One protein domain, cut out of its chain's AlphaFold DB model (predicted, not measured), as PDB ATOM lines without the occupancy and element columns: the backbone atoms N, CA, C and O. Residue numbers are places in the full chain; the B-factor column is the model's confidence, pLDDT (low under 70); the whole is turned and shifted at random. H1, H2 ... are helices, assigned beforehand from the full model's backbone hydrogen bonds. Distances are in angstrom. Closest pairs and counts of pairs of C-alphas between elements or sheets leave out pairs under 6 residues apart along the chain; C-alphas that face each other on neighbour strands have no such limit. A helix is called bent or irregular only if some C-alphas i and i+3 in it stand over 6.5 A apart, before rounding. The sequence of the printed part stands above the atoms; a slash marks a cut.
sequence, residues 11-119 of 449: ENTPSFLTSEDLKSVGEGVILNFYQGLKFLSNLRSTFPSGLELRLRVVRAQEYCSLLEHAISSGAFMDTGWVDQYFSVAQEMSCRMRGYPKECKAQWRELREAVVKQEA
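This is residues 11 to 119 of the 449 residues of an uncharacterized protein of Aulographum hederae CBS 113979 (UniProt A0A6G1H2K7). Five helices, H2 to H6, run roughly lengthwise, with H2, H4 and H6 heading one way and H3 and H5 the other, and the short H1 is set off at one end. H4 and H6 lie side by side, H2 and H5 pair at a stronger slant, and the first residues of H4 meet H2; the short H3 folds back from the end of H2 and leads into H4. The printed part has 109 residues with six named helices, H1 to H6 in that order, and no named strand: it is all helix. The packing is part aligned, part crossed. The whole is compact, with a radius of gyration of the C-alphas of 13.9 A and spans of 40 by 28 by 23 A.

H1 is residues 19 to 24, beginning with C-alpha 19 at (7.080, -62.647, 25.463). H2, the longest by residues, is residues 27 to 44, 26.1 A from first to last C-alpha, beginning at (14.685, -56.122, 32.562). H3 is residues 49 to 57, 13.0 A long. H4 is residues 60 to 72, 19.6 A, and is irregular: C-alphas 61 and 64 are 7.2 A apart. H5 is residues 81 to 96, 22.0 A. H6 is residues 103 to 119, 24.3 A, and ends with C-alpha 119 at (-4.274, -36.409, 5.648).

H2 and H4 are the hubs, touching three helices each. H2 touches H3 with residues 38 to 42 alone, the closest C-alphas being those of Asn 42 and Arg 56, 7.3 A apart; they form a helical hairpin at a shallow tilt of 24 degrees. H2 touches H5 at a steep tilt of 41 degrees, opposite ways, with the C-alphas of Ser 41 and Tyr 85 closest at 5.6 A. Residues 60 to 63 alone of H4 touch H2, at a steep tilt of 49 degrees, the same way; the closest C-alphas, of Tyr 34 and Ala 60, are 5.0 A apart. H3 and H4, a helical hairpin, only just touch, with 3 pairs of C-alphas within 8 A, the closest those of Leu 55 and Tyr 63 at 6.6 A. H4 touches H6 at a shallow tilt of 17 degrees, the same way, with the C-alphas of Glu 68 and Leu 110 closest at 4.5 A. H4 and H5 are close but not clearly touching, at 7.9 A between the C-alphas of Leu 67 and Val 82. H5 and H6 are near each other. H1 touches no helix. In H1, H2, H5 and H6 every O i to N i+4 pair is within hydrogen-bond range; in H3 it is 4 of 5 and in H4 7 of 9.

The two C-alphas farthest apart, of Ser 24 and Ala 119, are 41.8 A apart. The printed part has no cut, and no link is long. The mean pLDDT of the printed part is 84.5; residues 11 to 25 and residue 97 are under 70.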
ATOM      1  N   GLU A  11      17.418 -60.245   5.091       42.41
ATOM      2  CA  GLU A  11      18.471 -60.966   5.832       42.41
ATOM      3  C   GLU A  11      19.004 -60.190   7.042       42.41
ATOM      4  O   GLU A  11      19.503 -60.786   7.992       42.41
ATOM      5  N   ASN A  12      18.881 -58.867   7.008       49.22
ATOM      6  CA  ASN A  12      19.347 -57.956   8.041       49.22
ATOM      7  C   ASN A  12      18.214 -57.517   8.977       49.22
ATOM      8  O   ASN A  12      18.440 -56.655   9.825       49.22
ATOM      9  N   THR A  13      17.002 -58.078   8.828       50.72
ATOM     10  CA  THR A  13      15.858 -57.733   9.676       50.72
ATOM     11  C   THR A  13      15.974 -58.379  11.045       50.72
ATOM     12  O   THR A  13      15.886 -59.605  11.144       50.72
ATOM     13  N   PRO A  14      16.140 -57.590  12.125       57.97
ATOM     14  CA  PRO A  14      16.221 -58.152  13.462       57.97
ATOM     15  C   PRO A  14      14.913 -58.856  13.837       57.97
ATOM     16  O   PRO A  14      13.815 -58.355  13.581       57.97
ATOM     17  N   SER A  15      15.017 -60.019  14.477       57.94
ATOM     18  CA  SER A  15      13.860 -60.768  14.973       57.94
ATOM     19  C   SER A  15      13.146 -60.031  16.108       57.94
ATOM     20  O   SER A  15      13.772 -59.369  16.926       57.94
ATOM     21  N   PHE A  16      11.828 -60.186  16.225       61.72
ATOM     22  CA  PHE A  16      11.116 -59.715  17.417       61.72
ATOM     23  C   PHE A  16      11.487 -60.573  18.630       61.72
ATOM     24  O   PHE A  16      11.473 -61.800  18.530       61.72
ATOM     25  N   LEU A  17      11.730 -59.944  19.781       63.97
ATOM     26  CA  LEU A  17      11.800 -60.657  21.053       63.97
ATOM     27  C   LEU A  17      10.370 -61.025  21.466       63.97
ATOM     28  O   LEU A  17       9.507 -60.159  21.628       63.97
ATOM     29  N   THR A  18      10.072 -62.318  21.573       61.16
ATOM     30  CA  THR A  18       8.750 -62.785  22.009       61.16
ATOM     31  C   THR A  18       8.574 -62.602  23.514       61.16
ATOM     32  O   THR A  18       9.537 -62.440  24.249       61.16
ATOM     33  N   SER A  19       7.341 -62.696  24.016       54.72
ATOM     34  CA  SER A  19       7.080 -62.647  25.463       54.72
ATOM     35  C   SER A  19       7.782 -63.770  26.250       54.72
ATOM     36  O   SER A  19       7.985 -63.626  27.446       54.72
ATOM     37  N   GLU A  20       8.149 -64.884  25.605       53.81
ATOM     38  CA  GLU A  20       8.992 -65.928  26.208       53.81
ATOM     39  C   GLU A  20      10.471 -65.520  26.217       53.81
ATOM     40  O   GLU A  20      11.142 -65.707  27.229       53.81
ATOM     41  N   ASP A  21      10.958 -64.896  25.139       55.12
ATOM     42  CA  ASP A  21      12.322 -64.356  25.081       55.12
ATOM     43  C   ASP A  21      12.501 -63.250  26.128       55.12
ATOM     44  O   ASP A  21      13.465 -63.275  26.883       55.12
ATOM     45  N   LEU A  22      11.515 -62.356  26.265       56.31
ATOM     46  CA  LEU A  22      11.498 -61.270  27.249       56.31
ATOM     47  C   LEU A  22      11.472 -61.772  28.700       56.31
ATOM     48  O   LEU A  22      12.025 -61.111  29.564       56.31
ATOM     49  N   LYS A  23      10.908 -62.955  28.982       56.41
ATOM     50  CA  LYS A  23      11.008 -63.578  30.319       56.41
ATOM     51  C   LYS A  23      12.419 -64.075  30.639       56.41
ATOM     52  O   LYS A  23      12.767 -64.202  31.806       56.41
ATOM     53  N   SER A  24      13.206 -64.399  29.612       54.69
ATOM     54  CA  SER A  24      14.600 -64.842  29.750       54.69
ATOM     55  C   SER A  24      15.620 -63.705  29.638       54.69
ATOM     56  O   SER A  24      16.779 -63.871  30.011       54.69
ATOM     57  N   VAL A  25      15.191 -62.555  29.119       61.88
ATOM     58  CA  VAL A  25      15.993 -61.345  28.959       61.88
ATOM     59  C   VAL A  25      15.772 -60.479  30.199       61.88
ATOM     60  O   VAL A  25      14.657 -60.042  30.455       61.88
ATOM     61  N   GLY A  26      16.822 -60.237  30.987       72.06
ATOM     62  CA  GLY A  26      16.707 -59.402  32.188       72.06
ATOM     63  C   GLY A  26      16.163 -58.005  31.862       72.06
ATOM     64  O   GLY A  26      16.521 -57.432  30.832       72.06
ATOM     65  N   GLU A  27      15.333 -57.437  32.746       76.19
ATOM     66  CA  GLU A  27      14.685 -56.122  32.562       76.19
ATOM     67  C   GLU A  27      15.673 -55.006  32.176       76.19
ATOM     68  O   GLU A  27      15.351 -54.127  31.373       76.19
ATOM     69  N   GLY A  28      16.916 -55.090  32.663       81.31
ATOM     70  CA  GLY A  28      17.995 -54.166  32.309       81.31
ATOM     71  C   GLY A  28      18.314 -54.122  30.809       81.31
ATOM     72  O   GLY A  28      18.652 -53.066  30.287       81.31
ATOM     73  N   VAL A  29      18.151 -55.222  30.073       79.50
ATOM     74  CA  VAL A  29      18.401 -55.257  28.622       79.50
ATOM     75  C   VAL A  29      17.310 -54.494  27.868       79.50
ATOM     76  O   VAL A  29      17.618 -53.713  26.974       79.50
ATOM     77  N   ILE A  30      16.041 -54.647  28.248       83.56
ATOM     78  CA  ILE A  30      14.939 -53.884  27.640       83.56
ATOM     79  C   ILE A  30      15.119 -52.391  27.931       83.56
ATOM     80  O   ILE A  30      14.973 -51.558  27.036       83.56
ATOM     81  N   LEU A  31      15.503 -52.045  29.162       89.38
ATOM     82  CA  LEU A  31      15.818 -50.669  29.530       89.38
ATOM     83  C   LEU A  31      16.970 -50.102  28.683       89.38
ATOM     84  O   LEU A  31      16.846 -48.990  28.167       89.38
ATOM     85  N   ASN A  32      18.034 -50.880  28.463       89.19
ATOM     86  CA  ASN A  32      19.161 -50.493  27.610       89.19
ATOM     87  C   ASN A  32      18.733 -50.223  26.159       89.19
ATOM     88  O   ASN A  32      19.272 -49.309  25.530       89.19
ATOM     89  N   PHE A  33      17.746 -50.961  25.631       91.62
ATOM     90  CA  PHE A  33      17.176 -50.690  24.305       91.62
ATOM     91  C   PHE A  33      16.590 -49.288  24.237       91.62
ATOM     92  O   PHE A  33      16.986 -48.486  23.389       91.62
ATOM     93  N   TYR A  34      15.675 -48.977  25.154       94.06
ATOM     94  CA  TYR A  34      15.016 -47.678  25.182       94.06
ATOM     95  C   TYR A  34      16.011 -46.547  25.452       94.06
ATOM     96  O   TYR A  34      15.936 -45.501  24.812       94.06
ATOM     97  N   GLN A  35      16.963 -46.745  26.368       95.19
ATOM     98  CA  GLN A  35      17.987 -45.747  26.681       95.19
ATOM     99  C   GLN A  35      18.885 -45.458  25.479       95.19
ATOM    100  O   GLN A  35      19.092 -44.292  25.147       95.19
ATOM    101  N   GLY A  36      19.368 -46.496  24.791       94.00
ATOM    102  CA  GLY A  36      20.177 -46.324  23.587       94.00
ATOM    103  C   GLY A  36      19.388 -45.685  22.444       94.00
ATOM    104  O   GLY A  36      19.907 -44.804  21.761       94.00
ATOM    105  N   LEU A  37      18.110 -46.045  22.292       94.62
ATOM    106  CA  LEU A  37      17.209 -45.440  21.313       94.62
ATOM    107  C   LEU A  37      17.008 -43.946  21.575       94.62
ATOM    108  O   LEU A  37      17.209 -43.137  20.671       94.62
ATOM    109  N   LYS A  38      16.674 -43.571  22.815       96.81
ATOM    110  CA  LYS A  38      16.545 -42.172  23.247       96.81
ATOM    111  C   LYS A  38      17.846 -41.402  23.019       96.81
ATOM    112  O   LYS A  38      17.824 -40.318  22.441       96.81
ATOM    113  N   PHE A  39      18.973 -41.961  23.460       97.00
ATOM    114  CA  PHE A  39      20.286 -41.328  23.355       97.00
ATOM    115  C   PHE A  39      20.663 -41.038  21.899       97.00
ATOM    116  O   PHE A  39      20.945 -39.896  21.547       97.00
ATOM    117  N   LEU A  40      20.611 -42.053  21.034       94.75
ATOM    118  CA  LEU A  40      20.981 -41.908  19.629       94.75
ATOM    119  C   LEU A  40      19.983 -41.047  18.840       94.75
ATOM    120  O   LEU A  40      20.405 -40.321  17.942       94.75
ATOM    121  N   SER A  41      18.690 -41.087  19.178       95.38
ATOM    122  CA  SER A  41      17.680 -40.240  18.525       95.38
ATOM    123  C   SER A  41      17.910 -38.765  18.839       95.38
ATOM    124  O   SER A  41      17.926 -37.957  17.914       95.38
ATOM    125  N   ASN A  42      18.176 -38.425  20.106       94.81
ATOM    126  CA  ASN A  42      18.520 -37.060  20.521       94.81
ATOM    127  C   ASN A  42      19.857 -36.579  19.939       94.81
ATOM    128  O   ASN A  42      20.024 -35.387  19.720       94.81
ATOM    129  N   LEU A  43      20.809 -37.487  19.698       94.56
ATOM    130  CA  LEU A  43      22.106 -37.135  19.121       94.56
ATOM    131  C   LEU A  43      22.028 -36.838  17.616       94.56
ATOM    132  O   LEU A  43      22.780 -36.007  17.118       94.56
ATOM    133  N   ARG A  44      21.178 -37.564  16.880       91.50
ATOM    134  CA  ARG A  44      21.187 -37.557  15.406       91.50
ATOM    135  C   ARG A  44      20.036 -36.803  14.761       91.50
ATOM    136  O   ARG A  44      20.143 -36.462  13.589       91.50
ATOM    137  N   SER A  45      18.937 -36.592  15.476       91.19
ATOM    138  CA  SER A  45      17.755 -35.931  14.917       91.19
ATOM    139  C   SER A  45      17.746 -34.460  15.309       91.19
ATOM    140  O   SER A  45      18.043 -34.110  16.448       91.19
ATOM    141  N   THR A  46      17.353 -33.598  14.379       92.69
ATOM    142  CA  THR A  46      17.102 -32.180  14.637       92.69
ATOM    143  C   THR A  46      15.637 -31.987  15.022       92.69
ATOM    144  O   THR A  46      14.754 -31.911  14.169       92.69
ATOM    145  N   PHE A  47      15.364 -31.939  16.327       94.06
ATOM    146  CA  PHE A  47      14.016 -31.691  16.841       94.06
ATOM    147  C   PHE A  47      13.737 -30.184  16.977       94.06
ATOM    148  O   PHE A  47      14.651 -29.416  17.277       94.06
ATOM    149  N   PRO A  48      12.474 -29.737  16.832       93.62
ATOM    150  CA  PRO A  48      12.075 -28.390  17.236       93.62
ATOM    151  C   PRO A  48      12.422 -28.137  18.709       93.62
ATOM    152  O   PRO A  48      12.190 -29.008  19.546       93.62
ATOM    153  N   SER A  49      12.912 -26.944  19.056       91.75
ATOM    154  CA  SER A  49      13.497 -26.652  20.380       91.75
ATOM    155  C   SER A  49      12.568 -26.992  21.558       91.75
ATOM    156  O   SER A  49      13.005 -27.535  22.572       91.75
ATOM    157  N   GLY A  50      11.263 -26.733  21.409       91.88
ATOM    158  CA  GLY A  50      10.258 -27.074  22.423       91.88
ATOM    159  C   GLY A  50      10.025 -28.583  22.586       91.88
ATOM    160  O   GLY A  50       9.762 -29.050  23.694       91.88
ATOM    161  N   LEU A  51      10.150 -29.358  21.506       94.94
ATOM    162  CA  LEU A  51      10.052 -30.818  21.540       94.94
ATOM    163  C   LEU A  51      11.353 -31.441  22.065       94.94
ATOM    164  O   LEU A  51      11.306 -32.359  22.882       94.94
ATOM    165  N   GLU A  52      12.505 -30.902  21.666       95.62
ATOM    166  CA  GLU A  52      13.824 -31.369  22.091       95.62
ATOM    167  C   GLU A  52      13.981 -31.331  23.617       95.62
ATOM    168  O   GLU A  52      14.388 -32.322  24.230       95.62
ATOM    169  N   LEU A  53      13.595 -30.218  24.254       94.06
ATOM    170  CA  LEU A  53      13.666 -30.073  25.710       94.06
ATOM    171  C   LEU A  53      12.845 -31.163  26.420       94.06
ATOM    172  O   LEU A  53      13.320 -31.789  27.370       94.06
ATOM    173  N   ARG A  54      11.634 -31.441  25.914       96.31
ATOM    174  CA  ARG A  54      10.739 -32.480  26.449       96.31
ATOM    175  C   ARG A  54      11.323 -33.883  26.241       96.31
ATOM    176  O   ARG A  54      11.317 -34.692  27.166       96.31
ATOM    177  N   LEU A  55      11.888 -34.156  25.064       95.19
ATOM    178  CA  LEU A  55      12.522 -35.437  24.727       95.19
ATOM    179  C   LEU A  55      13.806 -35.707  25.524       95.19
ATOM    180  O   LEU A  55      14.169 -36.865  25.740       95.19
ATOM    181  N   ARG A  56      14.508 -34.672  25.997       95.00
ATOM    182  CA  ARG A  56      15.680 -34.841  26.872       95.00
ATOM    183  C   ARG A  56      15.290 -35.331  28.265       95.00
ATOM    184  O   ARG A  56      15.957 -36.223  28.792       95.00
ATOM    185  N   VAL A  57      14.197 -34.821  28.832       95.56
ATOM    186  CA  VAL A  57      13.783 -35.132  30.214       95.56
ATOM    187  C   VAL A  57      12.879 -36.362  30.339       95.56
ATOM    188  O   VAL A  57      12.871 -36.999  31.388       95.56
ATOM    189  N   VAL A  58      12.160 -36.746  29.277       96.94
ATOM    190  CA  VAL A  58      11.215 -37.880  29.306       96.94
ATOM    191  C   VAL A  58      11.901 -39.219  29.603       96.94
ATOM    192  O   VAL A  58      13.052 -39.439  29.212       96.94
ATOM    193  N   ARG A  59      11.213 -40.160  30.260       96.75
ATOM    194  CA  ARG A  59      11.757 -41.515  30.452       96.75
ATOM    195  C   ARG A  59      11.927 -42.212  29.105       96.75
ATOM    196  O   ARG A  59      11.171 -41.987  28.164       96.75
ATOM    197  N   ALA A  60      12.927 -43.082  29.003       95.06
ATOM    198  CA  ALA A  60      13.286 -43.705  27.732       95.06
ATOM    199  C   ALA A  60      12.144 -44.553  27.130       95.06
ATOM    200  O   ALA A  60      11.958 -44.570  25.917       95.06
ATOM    201  N   GLN A  61      11.345 -45.200  27.979       93.62
ATOM    202  CA  GLN A  61      10.190 -46.017  27.589       93.62
ATOM    203  C   GLN A  61       9.008 -45.187  27.064       93.62
ATOM    204  O   GLN A  61       8.191 -45.689  26.298       93.62
ATOM    205  N   GLU A  62       8.922 -43.921  27.473       95.69
ATOM    206  CA  GLU A  62       7.866 -42.974  27.092       95.69
ATOM    207  C   GLU A  62       8.254 -42.143  25.861       95.69
ATOM    208  O   GLU A  62       7.444 -41.377  25.343       95.69
ATOM    209  N   TYR A  63       9.488 -42.299  25.371       95.81
ATOM    210  CA  TYR A  63      10.035 -41.497  24.280       95.81
ATOM    211  C   TYR A  63       9.187 -41.599  23.003       95.81
ATOM    212  O   TYR A  63       8.857 -40.581  22.404       95.81
ATOM    213  N   CYS A  64       8.774 -42.813  22.616       95.75
ATOM    214  CA  CYS A  64       7.943 -43.026  21.427       95.75
ATOM    215  C   CYS A  64       6.551 -42.393  21.564       95.75
ATOM    216  O   CYS A  64       6.087 -41.727  20.644       95.75
ATOM    217  N   SER A  65       5.915 -42.547  22.727       95.50
ATOM    218  CA  SER A  65       4.594 -41.969  22.998       95.50
ATOM    219  C   SER A  65       4.630 -40.439  23.025       95.50
ATOM    220  O   SER A  65       3.691 -39.794  22.574       95.50
ATOM    221  N   LEU A  66       5.726 -39.830  23.494       96.50
ATOM    222  CA  LEU A  66       5.888 -38.377  23.436       96.50
ATOM    223  C   LEU A  66       6.010 -37.870  21.990       96.50
ATOM    224  O   LEU A  66       5.432 -36.830  21.669       96.50
ATOM    225  N   LEU A  67       6.732 -38.597  21.129       95.94
ATOM    226  CA  LEU A  67       6.799 -38.299  19.693       95.94
ATOM    227  C   LEU A  67       5.417 -38.427  19.039       95.94
ATOM    228  O   LEU A  67       5.007 -37.536  18.306       95.94
ATOM    229  N   GLU A  68       4.683 -39.499  19.342       95.94
ATOM    230  CA  GLU A  68       3.328 -39.728  18.826       95.94
ATOM    231  C   GLU A  68       2.387 -38.586  19.221       95.94
ATOM    232  O   GLU A  68       1.768 -37.968  18.357       95.94
ATOM    233  N   HIS A  69       2.364 -38.215  20.500       95.88
ATOM    234  CA  HIS A  69       1.530 -37.127  20.994       95.88
ATOM    235  C   HIS A  69       1.890 -35.766  20.370       95.88
ATOM    236  O   HIS A  69       1.006 -34.954  20.079       95.88
ATOM    237  N   ALA A  70       3.179 -35.500  20.133       95.00
ATOM    238  CA  ALA A  70       3.643 -34.277  19.475       95.00
ATOM    239  C   ALA A  70       3.088 -34.131  18.043       95.00
ATOM    240  O   ALA A  70       2.751 -33.021  17.634       95.00
ATOM    241  N   ILE A  71       2.938 -35.249  17.328       93.25
ATOM    242  CA  ILE A  71       2.360 -35.323  15.975       93.25
ATOM    243  C   ILE A  71       0.836 -35.241  16.039       93.25
ATOM    244  O   ILE A  71       0.224 -34.403  15.380       93.25
ATOM    245  N   SER A  72       0.216 -36.079  16.873       92.81
ATOM    246  CA  SER A  72      -1.241 -36.188  17.005       92.81
ATOM    247  C   SER A  72      -1.899 -34.881  17.464       92.81
ATOM    248  O   SER A  72      -3.011 -34.566  17.034       92.81
ATOM    249  N   SER A  73      -1.213 -34.100  18.304       92.69
ATOM    250  CA  SER A  73      -1.675 -32.776  18.750       92.69
ATOM    251  C   SER A  73      -1.584 -31.693  17.672       92.69
ATOM    252  O   SER A  73      -2.158 -30.622  17.847       92.69
ATOM    253  N   GLY A  74      -0.858 -31.936  16.576       89.56
ATOM    254  CA  GLY A  74      -0.578 -30.931  15.548       89.56
ATOM    255  C   GLY A  74       0.373 -29.818  16.001       89.56
ATOM    256  O   GLY A  74       0.642 -28.906  15.226       89.56
ATOM    257  N   ALA A  75       0.908 -29.889  17.227       86.06
ATOM    258  CA  ALA A  75       1.821 -28.885  17.771       86.06
ATOM    259  C   ALA A  75       3.174 -28.860  17.040       86.06
ATOM    260  O   ALA A  75       3.860 -27.838  17.039       86.06
ATOM    261  N   PHE A  76       3.560 -29.980  16.422       88.56
ATOM    262  CA  PHE A  76       4.799 -30.116  15.669       88.56
ATOM    263  C   PHE A  76       4.545 -30.857  14.356       88.56
ATOM    264  O   PHE A  76       3.795 -31.832  14.318       88.56
ATOM    265  N   MET A  77       5.187 -30.406  13.279       86.00
ATOM    266  CA  MET A  77       5.244 -31.154  12.022       86.00
ATOM    267  C   MET A  77       6.455 -32.084  12.025       86.00
ATOM    268  O   MET A  77       7.542 -31.705  12.482       86.00
ATOM    269  N   ASP A  78       6.271 -33.295  11.508       85.75
ATOM    270  CA  ASP A  78       7.388 -34.191  11.233       85.75
ATOM    271  C   ASP A  78       8.202 -33.667  10.042       85.75
ATOM    272  O   ASP A  78       7.717 -33.602   8.915       85.75
ATOM    273  N   THR A  79       9.447 -33.267  10.299       86.69
ATOM    274  CA  THR A  79      10.393 -32.801   9.273       86.69
ATOM    275  C   THR A  79      11.407 -33.887   8.894       86.69
ATOM    276  O   THR A  79      12.489 -33.568   8.403       86.69
ATOM    277  N   GLY A  80      11.091 -35.160   9.162       85.56
ATOM    278  CA  GLY A  80      11.952 -36.326   8.927       85.56
ATOM    279  C   GLY A  80      12.582 -36.906  10.198       85.56
ATOM    280  O   GLY A  80      13.385 -37.838  10.132       85.56
ATOM    281  N   TRP A  81      12.232 -36.388  11.378       90.25
ATOM    282  CA  TRP A  81      12.760 -36.897  12.644       90.25
ATOM    283  C   TRP A  81      12.077 -38.206  13.074       90.25
ATOM    284  O   TRP A  81      12.678 -38.976  13.825       90.25
ATOM    285  N   VAL A  82      10.877 -38.525  12.566       90.94
ATOM    286  CA  VAL A  82      10.264 -39.855  12.758       90.94
ATOM    287  C   VAL A  82      11.022 -40.931  11.983       90.94
ATOM    288  O   VAL A  82      11.312 -41.996  12.532       90.94
ATOM    289  N   ASP A  83      11.398 -40.652  10.735       86.44
ATOM    290  CA  ASP A  83      12.220 -41.559   9.928       86.44
ATOM    291  C   ASP A  83      13.580 -41.795  10.596       86.44
ATOM    292  O   ASP A  83      14.035 -42.937  10.733       86.44
ATOM    293  N   GLN A  84      14.193 -40.728  11.118       87.44
ATOM    294  CA  GLN A  84      15.436 -40.824  11.880       87.44
ATOM    295  C   GLN A  84      15.267 -41.664  13.157       87.44
ATOM    296  O   GLN A  84      16.119 -42.508  13.451       87.44
ATOM    297  N   TYR A  85      14.159 -41.503  13.889       93.75
ATOM    298  CA  TYR A  85      13.824 -42.339  15.046       93.75
ATOM    299  C   TYR A  85      13.715 -43.822  14.660       93.75
ATOM    300  O   TYR A  85      14.300 -44.675  15.331       93.75
ATOM    301  N   PHE A  86      13.032 -44.153  13.558       91.12
ATOM    302  CA  PHE A  86      12.934 -45.537  13.084       91.12
ATOM    303  C   PHE A  86      14.282 -46.099  12.621       91.12
ATOM    304  O   PHE A  86      14.587 -47.259  12.913       91.12
ATOM    305  N   SER A  87      15.122 -45.284  11.981       87.12
ATOM    306  CA  SER A  87      16.494 -45.661  11.629       87.12
ATOM    307  C   SER A  87      17.326 -45.985  12.876       87.12
ATOM    308  O   SER A  87      18.046 -46.985  12.909       87.12
ATOM    309  N   VAL A  88      17.214 -45.177  13.934       91.75
ATOM    310  CA  VAL A  88      17.904 -45.431  15.208       91.75
ATOM    311  C   VAL A  88      17.337 -46.665  15.909       91.75
ATOM    312  O   VAL A  88      18.101 -47.485  16.419       91.75
ATOM    313  N   ALA A  89      16.017 -46.843  15.918       89.94
ATOM    314  CA  ALA A  89      15.364 -48.026  16.472       89.94
ATOM    315  C   ALA A  89      15.842 -49.309  15.791       89.94
ATOM    316  O   ALA A  89      16.101 -50.315  16.456       89.94
ATOM    317  N   GLN A  90      15.998 -49.263  14.472       82.38
ATOM    318  CA  GLN A  90      16.571 -50.348  13.696       82.38
ATOM    319  C   GLN A  90      18.018 -50.625  14.103       82.38
ATOM    320  O   GLN A  90      18.349 -51.772  14.392       82.38
ATOM    321  N   GLU A  91      18.870 -49.605  14.182       85.12
ATOM    322  CA  GLU A  91      20.262 -49.778  14.604       85.12
ATOM    323  C   GLU A  91      20.370 -50.376  16.010       85.12
ATOM    324  O   GLU A  91      21.110 -51.337  16.226       85.12
ATOM    325  N   MET A  92      19.599 -49.844  16.959       89.19
ATOM    326  CA  MET A  92      19.549 -50.360  18.324       89.19
ATOM    327  C   MET A  92      19.103 -51.812  18.349       89.19
ATOM    328  O   MET A  92      19.691 -52.633  19.046       89.19
ATOM    329  N   SER A  93      18.126 -52.164  17.525       80.88
ATOM    330  CA  SER A  93      17.694 -53.544  17.409       80.88
ATOM    331  C   SER A  93      18.704 -54.452  16.743       80.88
ATOM    332  O   SER A  93      18.753 -55.622  17.101       80.88
ATOM    333  N   CYS A  94      19.505 -53.974  15.794       73.81
ATOM    334  CA  CYS A  94      20.610 -54.761  15.257       73.81
ATOM    335  C   CYS A  94      21.638 -55.042  16.362       73.81
ATOM    336  O   CYS A  94      22.030 -56.192  16.562       73.81
ATOM    337  N   ARG A  95      22.008 -54.014  17.142       81.38
ATOM    338  CA  ARG A  95      22.930 -54.144  18.286       81.38
ATOM    339  C   ARG A  95      22.394 -55.110  19.344       81.38
ATOM    340  O   ARG A  95      23.156 -55.880  19.923       81.38
ATOM    341  N   MET A  96      21.083 -55.092  19.557       76.12
ATOM    342  CA  MET A  96      20.398 -55.898  20.570       76.12
ATOM    343  C   MET A  96      19.810 -57.205  20.043       76.12
ATOM    344  O   MET A  96      19.257 -57.984  20.814       76.12
ATOM    345  N   ARG A  97      19.977 -57.471  18.743       69.06
ATOM    346  CA  ARG A  97      19.486 -58.661  18.033       69.06
ATOM    347  C   ARG A  97      17.974 -58.872  18.153       69.06
ATOM    348  O   ARG A  97      17.489 -60.000  18.111       69.06
ATOM    349  N   GLY A  98      17.233 -57.775  18.263       73.50
ATOM    350  CA  GLY A  98      15.784 -57.768  18.211       73.50
ATOM    351  C   GLY A  98      15.132 -56.558  18.856       73.50
ATOM    352  O   GLY A  98      15.786 -55.735  19.498       73.50
ATOM    353  N   TYR A  99      13.819 -56.472  18.665       79.12
ATOM    354  CA  TYR A  99      12.977 -55.414  19.214       79.12
ATOM    355  C   TYR A  99      12.151 -55.951  20.389       79.12
ATOM    356  O   TYR A  99      11.590 -57.047  20.257       79.12
ATOM    357  N   PRO A 100      11.990 -55.191  21.489       82.00
ATOM    358  CA  PRO A 100      10.950 -55.467  22.475       82.00
ATOM    359  C   PRO A 100       9.574 -55.501  21.802       82.00
ATOM    360  O   PRO A 100       9.274 -54.698  20.911       82.00
ATOM    361  N   LYS A 101       8.722 -56.448  22.198       76.94
ATOM    362  CA  LYS A 101       7.409 -56.650  21.566       76.94
ATOM    363  C   LYS A 101       6.496 -55.438  21.766       76.94
ATOM    364  O   LYS A 101       5.672 -55.142  20.900       76.94
ATOM    365  N   GLU A 102       6.666 -54.750  22.888       77.81
ATOM    366  CA  GLU A 102       5.931 -53.560  23.313       77.81
ATOM    367  C   GLU A 102       6.128 -52.399  22.325       77.81
ATOM    368  O   GLU A 102       5.168 -51.696  22.008       77.81
ATOM    369  N   CYS A 103       7.320 -52.280  21.724       82.75
ATOM    370  CA  CYS A 103       7.619 -51.263  20.711       82.75
ATOM    371  C   CYS A 103       6.686 -51.358  19.497       82.75
ATOM    372  O   CYS A 103       6.404 -50.358  18.851       82.75
ATOM    373  N   LYS A 104       6.167 -52.549  19.170       80.56
ATOM    374  CA  LYS A 104       5.317 -52.737  17.985       80.56
ATOM    375  C   LYS A 104       3.996 -51.974  18.078       80.56
ATOM    376  O   LYS A 104       3.498 -51.522  17.047       80.56
ATOM    377  N   ALA A 105       3.416 -51.887  19.275       83.62
ATOM    378  CA  ALA A 105       2.197 -51.116  19.501       83.62
ATOM    379  C   ALA A 105       2.501 -49.619  19.371       83.62
ATOM    380  O   ALA A 105       1.927 -48.965  18.504       83.62
ATOM    381  N   GLN A 106       3.518 -49.144  20.096       87.81
ATOM    382  CA  GLN A 106       3.956 -47.744  20.073       87.81
ATOM    383  C   GLN A 106       4.316 -47.266  18.656       87.81
ATOM    384  O   GLN A 106       3.943 -46.179  18.231       87.81
ATOM    385  N   TRP A 107       4.991 -48.103  17.866       91.31
ATOM    386  CA  TRP A 107       5.357 -47.773  16.488       91.31
ATOM    387  C   TRP A 107       4.184 -47.751  15.533       91.31
ATOM    388  O   TRP A 107       4.219 -47.014  14.551       91.31
ATOM    389  N   ARG A 108       3.167 -48.580  15.776       85.88
ATOM    390  CA  ARG A 108       1.935 -48.513  14.996       85.88
ATOM    391  C   ARG A 108       1.219 -47.198  15.281       85.88
ATOM    392  O   ARG A 108       0.860 -46.522  14.329       85.88
ATOM    393  N   GLU A 109       1.089 -46.832  16.550       90.81
ATOM    394  CA  GLU A 109       0.453 -45.582  16.981       90.81
ATOM    395  C   GLU A 109       1.183 -44.360  16.409       90.81
ATOM    396  O   GLU A 109       0.559 -43.531  15.749       90.81
ATOM    397  N   LEU A 110       2.516 -44.307  16.526       92.31
ATOM    398  CA  LEU A 110       3.332 -43.237  15.942       92.31
ATOM    399  C   LEU A 110       3.147 -43.131  14.417       92.31
ATOM    400  O   LEU A 110       3.029 -42.035  13.876       92.31
ATOM    401  N   ARG A 111       3.081 -44.266  13.707       86.38
ATOM    402  CA  ARG A 111       2.836 -44.280  12.253       86.38
ATOM    403  C   ARG A 111       1.434 -43.805  11.896       86.38
ATOM    404  O   ARG A 111       1.266 -43.076  10.924       86.38
ATOM    405  N   GLU A 112       0.428 -44.224  12.655       88.69
ATOM    406  CA  GLU A 112      -0.948 -43.775  12.457       88.69
ATOM    407  C   GLU A 112      -1.080 -42.266  12.696       88.69
ATOM    408  O   GLU A 112      -1.803 -41.607  11.949       88.69
ATOM    409  N   ALA A 113      -0.353 -41.711  13.669       90.31
ATOM    410  CA  ALA A 113      -0.294 -40.273  13.913       90.31
ATOM    411  C   ALA A 113       0.264 -39.509  12.701       90.31
ATOM    412  O   ALA A 113      -0.371 -38.557  12.246       90.31
ATOM    413  N   VAL A 114       1.381 -39.970  12.116       88.19
ATOM    414  CA  VAL A 114       1.972 -39.356  10.907       88.19
ATOM    415  C   VAL A 114       0.984 -39.375   9.743       88.19
ATOM    416  O   VAL A 114       0.730 -38.345   9.125       88.19
ATOM    417  N   VAL A 115       0.361 -40.527   9.469       85.88
ATOM    418  CA  VAL A 115      -0.607 -40.663   8.363       85.88
ATOM    419  C   VAL A 115      -1.822 -39.754   8.564       85.88
ATOM    420  O   VAL A 115      -2.297 -39.139   7.610       85.88
ATOM    421  N   LYS A 116      -2.329 -39.639   9.799       87.38
ATOM    422  CA  LYS A 116      -3.445 -38.738  10.121       87.38
ATOM    423  C   LYS A 116      -3.059 -37.268   9.949       87.38
ATOM    424  O   LYS A 116      -3.878 -36.497   9.456       87.38
ATOM    425  N   GLN A 117      -1.841 -36.880  10.330       86.81
ATOM    426  CA  GLN A 117      -1.350 -35.515  10.136       86.81
ATOM    427  C   GLN A 117      -1.179 -35.189   8.643       86.81
ATOM    428  O   GLN A 117      -1.634 -34.133   8.207       86.81
ATOM    429  N   GLU A 118      -0.615 -36.113   7.849       82.25
ATOM    430  CA  GLU A 118      -0.514 -35.971   6.387       82.25
ATOM    431  C   GLU A 118      -1.898 -35.781   5.747       82.25
ATOM    432  O   GLU A 118      -2.046 -34.932   4.876       82.25
ATOM    433  N   ALA A 119      -2.918 -36.525   6.188       81.50
ATOM    434  CA  ALA A 119      -4.274 -36.409   5.648       81.50
ATOM    435  C   ALA A 119      -4.930 -35.051   5.963       81.50
ATOM    436  O   ALA A 119      -5.557 -34.456   5.090       81.50
TER     437      ALA A 119